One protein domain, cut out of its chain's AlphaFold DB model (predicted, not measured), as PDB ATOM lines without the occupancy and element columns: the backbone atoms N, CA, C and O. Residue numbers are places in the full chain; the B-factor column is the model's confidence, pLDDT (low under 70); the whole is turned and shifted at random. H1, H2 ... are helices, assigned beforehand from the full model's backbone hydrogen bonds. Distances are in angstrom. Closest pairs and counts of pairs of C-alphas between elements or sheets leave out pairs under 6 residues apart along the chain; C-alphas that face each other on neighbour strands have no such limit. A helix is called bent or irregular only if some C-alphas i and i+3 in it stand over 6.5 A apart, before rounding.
ATOM      1  N   MET A   1     -56.943 -33.535 -22.661       54.53
ATOM      2  CA  MET A   1     -55.658 -32.812 -22.805       54.53
ATOM      3  C   MET A   1     -54.508 -33.808 -22.589       54.53
ATOM      4  O   MET A   1     -54.039 -33.932 -21.466       54.53
ATOM      5  N   PRO A   2     -54.101 -34.599 -23.602       56.91
ATOM      6  CA  PRO A   2     -53.198 -35.745 -23.402       56.91
ATOM      7  C   PRO A   2     -51.703 -35.382 -23.310       56.91
ATOM      8  O   PRO A   2     -50.889 -36.254 -23.029       56.91
ATOM      9  N   PHE A   3     -51.327 -34.112 -23.491       57.34
ATOM     10  CA  PHE A   3     -49.921 -33.682 -23.532       57.34
ATOM     11  C   PHE A   3     -49.157 -33.816 -22.202       57.34
ATOM     12  O   PHE A   3     -47.932 -33.774 -22.202       57.34
ATOM     13  N   PHE A   4     -49.852 -34.030 -21.080       56.66
ATOM     14  CA  PHE A   4     -49.229 -34.177 -19.757       56.66
ATOM     15  C   PHE A   4     -49.107 -35.635 -19.273       56.66
ATOM     16  O   PHE A   4     -48.377 -35.888 -18.321       56.66
ATOM     17  N   PHE A   5     -49.765 -36.600 -19.929       57.38
ATOM     18  CA  PHE A   5     -49.780 -38.013 -19.501       57.38
ATOM     19  C   PHE A   5     -48.774 -38.910 -20.242       57.38
ATOM     20  O   PHE A   5     -48.596 -40.065 -19.870       57.38
ATOM     21  N   SER A   6     -48.088 -38.403 -21.269       65.06
ATOM     22  CA  SER A   6     -47.231 -39.199 -22.163       65.06
ATOM     23  C   SER A   6     -45.729 -39.154 -21.838       65.06
ATOM     24  O   SER A   6     -44.905 -39.431 -22.703       65.06
ATOM     25  N   GLY A   7     -45.333 -38.771 -20.617       68.69
ATOM     26  CA  GLY A   7     -43.910 -38.675 -20.240       68.69
ATOM     27  C   GLY A   7     -43.177 -37.445 -20.800       68.69
ATOM     28  O   GLY A   7     -42.021 -37.202 -20.458       68.69
ATOM     29  N   PHE A   8     -43.868 -36.599 -21.575       74.56
ATOM     30  CA  PHE A   8     -43.363 -35.316 -22.085       74.56
ATOM     31  C   PHE A   8     -42.995 -34.306 -20.981       74.56
ATOM     32  O   PHE A   8     -42.284 -33.341 -21.244       74.56
ATOM     33  N   TRP A   9     -43.408 -34.536 -19.732       74.75
ATOM     34  CA  TRP A   9     -43.001 -33.723 -18.581       74.75
ATOM     35  C   TRP A   9     -41.493 -33.804 -18.290       74.75
ATOM     36  O   TRP A   9     -40.916 -32.867 -17.746       74.75
ATOM     37  N   MET A  10     -40.837 -34.910 -18.661       78.31
ATOM     38  CA  MET A  10     -39.404 -35.119 -18.405       78.31
ATOM     39  C   MET A  10     -38.502 -34.597 -19.532       78.31
ATOM     40  O   MET A  10     -37.293 -34.488 -19.343       78.31
ATOM     41  N   LEU A  11     -39.063 -34.219 -20.686       80.75
ATOM     42  CA  LEU A  11     -38.304 -33.677 -21.821       80.75
ATOM     43  C   LEU A  11     -37.385 -32.497 -21.469       80.75
ATOM     44  O   LEU A  11     -36.240 -32.514 -21.924       80.75
ATOM     45  N   PRO A  12     -37.803 -31.510 -20.650       82.25
ATOM     46  CA  PRO A  12     -36.946 -30.379 -20.293       82.25
ATOM     47  C   PRO A  12     -35.641 -30.800 -19.604       82.25
ATOM     48  O   PRO A  12     -34.609 -30.158 -19.802       82.25
ATOM     49  N   MET A  13     -35.666 -31.902 -18.844       86.69
ATOM     50  CA  MET A  13     -34.497 -32.420 -18.125       86.69
ATOM     51  C   MET A  13     -33.416 -32.938 -19.082       86.69
ATOM     52  O   MET A  13     -32.231 -32.780 -18.804       86.69
ATOM     53  N   PHE A  14     -33.809 -33.501 -20.227       85.56
ATOM     54  CA  PHE A  14     -32.877 -33.976 -21.254       85.56
ATOM     55  C   PHE A  14     -32.518 -32.889 -22.271       85.56
ATOM     56  O   PHE A  14     -31.402 -32.870 -22.786       85.56
ATOM     57  N   ILE A  15     -33.429 -31.945 -22.531       89.75
ATOM     58  CA  ILE A  15     -33.203 -30.857 -23.491       89.75
ATOM     59  C   ILE A  15     -32.058 -29.936 -23.052       89.75
ATOM     60  O   ILE A  15     -31.240 -29.544 -23.880       89.75
ATOM     61  N   MET A  16     -31.968 -29.614 -21.757       89.19
ATOM     62  CA  MET A  16     -30.944 -28.709 -21.220       89.19
ATOM     63  C   MET A  16     -29.506 -29.203 -21.448       89.19
ATOM     64  O   MET A  16     -28.719 -28.452 -22.027       89.19
ATOM     65  N   PRO A  17     -29.129 -30.440 -21.066       91.62
ATOM     66  CA  PRO A  17     -27.776 -30.937 -21.304       91.62
ATOM     67  C   PRO A  17     -27.461 -31.099 -22.796       91.62
ATOM     68  O   PRO A  17     -26.341 -30.800 -23.209       91.62
ATOM     69  N   ILE A  18     -28.437 -31.499 -23.621       92.81
ATOM     70  CA  ILE A  18     -28.263 -31.595 -25.080       92.81
ATOM     71  C   ILE A  18     -27.978 -30.216 -25.683       92.81
ATOM     72  O   ILE A  18     -27.053 -30.061 -26.482       92.81
ATOM     73  N   MET A  19     -28.739 -29.199 -25.274       92.19
ATOM     74  CA  MET A  19     -28.567 -27.841 -25.780       92.19
ATOM     75  C   MET A  19     -27.256 -27.215 -25.298       92.19
ATOM     76  O   MET A  19     -26.571 -26.559 -26.081       92.19
ATOM     77  N   ALA A  20     -26.856 -27.472 -24.050       91.12
ATOM     78  CA  ALA A  20     -25.550 -27.065 -23.543       91.12
ATOM     79  C   ALA A  20     -24.417 -27.717 -24.350       91.12
ATOM     80  O   ALA A  20     -23.511 -27.022 -24.797       91.12
ATOM     81  N   PHE A  21     -24.491 -29.022 -24.621       93.19
ATOM     82  CA  PHE A  21     -23.483 -29.717 -25.425       93.19
ATOM     83  C   PHE A  21     -23.367 -29.140 -26.842       93.19
ATOM     84  O   PHE A  21     -22.258 -28.875 -27.310       93.19
ATOM     85  N   LEU A  22     -24.500 -28.877 -27.500       91.00
ATOM     86  CA  LEU A  22     -24.536 -28.192 -28.794       91.00
ATOM     87  C   LEU A  22     -23.898 -26.806 -28.708       91.00
ATOM     88  O   LEU A  22     -23.067 -26.470 -29.548       91.00
ATOM     89  N   MET A  23     -24.229 -26.026 -27.680       88.69
ATOM     90  CA  MET A  23     -23.638 -24.710 -27.462       88.69
ATOM     91  C   MET A  23     -22.115 -24.823 -27.353       88.69
ATOM     92  O   MET A  23     -21.409 -24.207 -28.143       88.69
ATOM     93  N   ILE A  24     -21.593 -25.680 -26.470       89.81
ATOM     94  CA  ILE A  24     -20.147 -25.909 -26.338       89.81
ATOM     95  C   ILE A  24     -19.526 -26.342 -27.677       89.81
ATOM     96  O   ILE A  24     -18.472 -25.828 -28.046       89.81
ATOM     97  N   PHE A  25     -20.174 -27.227 -28.437       88.00
ATOM     98  CA  PHE A  25     -19.685 -27.690 -29.738       88.00
ATOM     99  C   PHE A  25     -19.592 -26.560 -30.778       88.00
ATOM    100  O   PHE A  25     -18.578 -26.424 -31.467       88.00
ATOM    101  N   PHE A  26     -20.616 -25.708 -30.867       83.19
ATOM    102  CA  PHE A  26     -20.612 -24.534 -31.746       83.19
ATOM    103  C   PHE A  26     -19.560 -23.499 -31.330       83.19
ATOM    104  O   PHE A  26     -18.902 -22.920 -32.193       83.19
ATOM    105  N   LEU A  27     -19.359 -23.302 -30.025       80.12
ATOM    106  CA  LEU A  27     -18.340 -22.398 -29.480       80.12
ATOM    107  C   LEU A  27     -16.919 -22.963 -29.700       80.12
ATOM    108  O   LEU A  27     -15.987 -22.205 -29.962       80.12
ATOM    109  N   TYR A  28     -16.752 -24.290 -29.664       80.44
ATOM    110  CA  TYR A  28     -15.484 -24.973 -29.951       80.44
ATOM    111  C   TYR A  28     -15.103 -24.918 -31.437       80.44
ATOM    112  O   TYR A  28     -13.926 -25.031 -31.791       80.44
ATOM    113  N   LYS A  29     -16.077 -24.699 -32.331       79.94
ATOM    114  CA  LYS A  29     -15.828 -24.499 -33.760       79.94
ATOM    115  C   LYS A  29     -15.089 -23.173 -33.977       79.94
ATOM    116  O   LYS A  29     -15.687 -22.107 -34.138       79.94
ATOM    117  N   LYS A  30     -13.755 -23.260 -33.984       63.88
ATOM    118  CA  LYS A  30     -12.813 -22.150 -34.187       63.88
ATOM    119  C   LYS A  30     -13.192 -21.373 -35.456       63.88
ATOM    120  O   LYS A  30     -13.016 -21.867 -36.562       63.88
ATOM    121  N   GLY A  31     -13.766 -20.184 -35.278       74.75
ATOM    122  CA  GLY A  31     -14.237 -19.316 -36.366       74.75
ATOM    123  C   GLY A  31     -15.669 -18.798 -36.202       74.75
ATOM    124  O   GLY A  31     -15.957 -17.705 -36.682       74.75
ATOM    125  N   PHE A  32     -16.542 -19.500 -35.466       76.69
ATOM    126  CA  PHE A  32     -17.922 -19.042 -35.234       76.69
ATOM    127  C   PHE A  32     -17.960 -17.700 -34.490       76.69
ATOM    128  O   PHE A  32     -18.594 -16.751 -34.941       76.69
ATOM    129  N   PHE A  33     -17.194 -17.574 -33.406       76.00
ATOM    130  CA  PHE A  33     -17.091 -16.318 -32.663       76.00
ATOM    131  C   PHE A  33     -16.499 -15.169 -33.470       76.00
ATOM    132  O   PHE A  33     -16.900 -14.036 -33.254       76.00
ATOM    133  N   ASN A  34     -15.570 -15.446 -34.390       74.44
ATOM    134  CA  ASN A  34     -14.942 -14.394 -35.185       74.44
ATOM    135  C   ASN A  34     -15.974 -13.737 -36.106       74.44
ATOM    136  O   ASN A  34     -16.101 -12.523 -36.103       74.44
ATOM    137  N   PHE A  35     -16.786 -14.547 -36.791       78.12
ATOM    138  CA  PHE A  35     -17.870 -14.061 -37.647       78.12
ATOM    139  C   PHE A  35     -18.944 -13.288 -36.864       78.12
ATOM    140  O   PHE A  35     -19.387 -12.221 -37.287       78.12
ATOM    141  N   ILE A  36     -19.346 -13.805 -35.698       76.50
ATOM    142  CA  ILE A  36     -20.331 -13.141 -34.837       76.50
ATOM    143  C   ILE A  36     -19.779 -11.804 -34.318       76.50
ATOM    144  O   ILE A  36     -20.449 -10.779 -34.420       76.50
ATOM    145  N   PHE A  37     -18.546 -11.795 -33.807       72.69
ATOM    146  CA  PHE A  37     -17.889 -10.595 -33.288       72.69
ATOM    147  C   PHE A  37     -17.671  -9.534 -34.374       72.69
ATOM    148  O   PHE A  37     -17.904  -8.352 -34.134       72.69
ATOM    149  N   GLU A  38     -17.293  -9.954 -35.580       77.00
ATOM    150  CA  GLU A  38     -17.104  -9.075 -36.733       77.00
ATOM    151  C   GLU A  38     -18.415  -8.382 -37.139       77.00
ATOM    152  O   GLU A  38     -18.431  -7.166 -37.323       77.00
ATOM    153  N   GLN A  39     -19.547  -9.095 -37.160       70.94
ATOM    154  CA  GLN A  39     -20.857  -8.477 -37.410       70.94
ATOM    155  C   GLN A  39     -21.282  -7.481 -36.320       70.94
ATOM    156  O   GLN A  39     -21.722  -6.372 -36.635       70.94
ATOM    157  N   PHE A  40     -21.093  -7.820 -35.041       67.31
ATOM    158  CA  PHE A  40     -21.394  -6.894 -33.942       67.31
ATOM    159  C   PHE A  40     -20.509  -5.638 -33.960       67.31
ATOM    160  O   PHE A  40     -20.965  -4.557 -33.577       67.31
ATOM    161  N   ASN A  41     -19.256  -5.757 -34.403       66.56
ATOM    162  CA  ASN A  41     -18.351  -4.617 -34.515       66.56
ATOM    163  C   ASN A  41     -18.718  -3.716 -35.711       66.56
ATOM    164  O   ASN A  41     -18.735  -2.492 -35.578       66.56
ATOM    165  N   ASN A  42     -19.110  -4.314 -36.841       61.75
ATOM    166  CA  ASN A  42     -19.527  -3.593 -38.050       61.75
ATOM    167  C   ASN A  42     -20.855  -2.833 -37.873       61.75
ATOM    168  O   ASN A  42     -21.056  -1.777 -38.475       61.75
ATOM    169  N   GLN A  43     -21.750  -3.291 -36.992       57.69
ATOM    170  CA  GLN A  43     -23.021  -2.601 -36.738       57.69
ATOM    171  C   GLN A  43     -22.846  -1.237 -36.038       57.69
ATOM    172  O   GLN A  43     -23.685  -0.349 -36.194       57.69
ATOM    173  N   LYS A  44     -21.734  -1.015 -35.319       53.94
ATOM    174  CA  LYS A  44     -21.423   0.293 -34.714       53.94
ATOM    175  C   LYS A  44     -20.941   1.338 -35.727       53.94
ATOM    176  O   LYS A  44     -20.921   2.520 -35.393       53.94
ATOM    177  N   GLN A  45     -20.577   0.937 -36.948       53.47
ATOM    178  CA  GLN A  45     -20.094   1.867 -37.975       53.47
ATOM    179  C   GLN A  45     -21.212   2.512 -38.808       53.47
ATOM    180  O   GLN A  45     -21.007   3.589 -39.357       53.47
ATOM    181  N   HIS A  46     -22.421   1.944 -38.852       44.25
ATOM    182  CA  HIS A  46     -23.464   2.417 -39.776       44.25
ATOM    183  C   HIS A  46     -24.288   3.639 -39.317       44.25
ATOM    184  O   HIS A  46     -25.168   4.076 -40.053       44.25
TER     185      HIS A  46
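Overview. This is residues 1 to 46 of the 87 residues of the protein "Putative membrane protein" of Halanaerobium congolense (UniProt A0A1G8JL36). One long helix, H1, and a shorter one, H2, meet near their ends at a tight turn and make an open L. H1 is kinked, the two helices fold back on nothing, and short tails without a named element, residues 1 to 7 and 43 to 46, lengthen the two ends. The printed part has 46 residues, with two named helices in the order H1, H2 and no named strand; its class is all helix. The whole is extended, with a radius of gyration of the C-alphas of 18.1 A, and its C-alphas span 53 by 25 by 9 A.

Arrangement. The longest helix, H1, residues 8 to 28, has a kink of 31 degrees near residue 15. It is irregular: C-alphas 9 and 12 are 7.1 A apart, against about 5 A in a regular helix, and its line is a rough one. H2, residues 32 to 42, follows after a tight link of 3 residues. H1 and H2 are close but not clearly touching, with 2 pairs of C-alphas within 8 A; their closest C-alphas, those of Leu 27 and Phe 33, are 7.0 A apart. Their lines are about perpendicular, at 77 degrees, and their centres are 24.1 A apart. In H2 every O i to N i+4 pair is within hydrogen-bond range; in H1 13 of 17 are.

Along the chain. H1 runs 30.8 A from C-alpha 8 at (-43.363, -35.316, -22.085) to C-alpha 28 at (-15.484, -24.973, -29.951). H2 measures 15.8 A from first to last C-alpha and ends with C-alpha 42 at (-19.527, -3.593, -38.050).

Size, cuts and confidence. The two C-alphas farthest apart, those of Phe 5 and Gln 45, are 53.0 A apart. Residues 1 to 46 stand free, with no C-alpha 8 or more apart along the chain within 10 A. The printed part has no cut. Its mean pLDDT is 74.9, and residues 1 to 7, 30 and 40 to 46 are under 70.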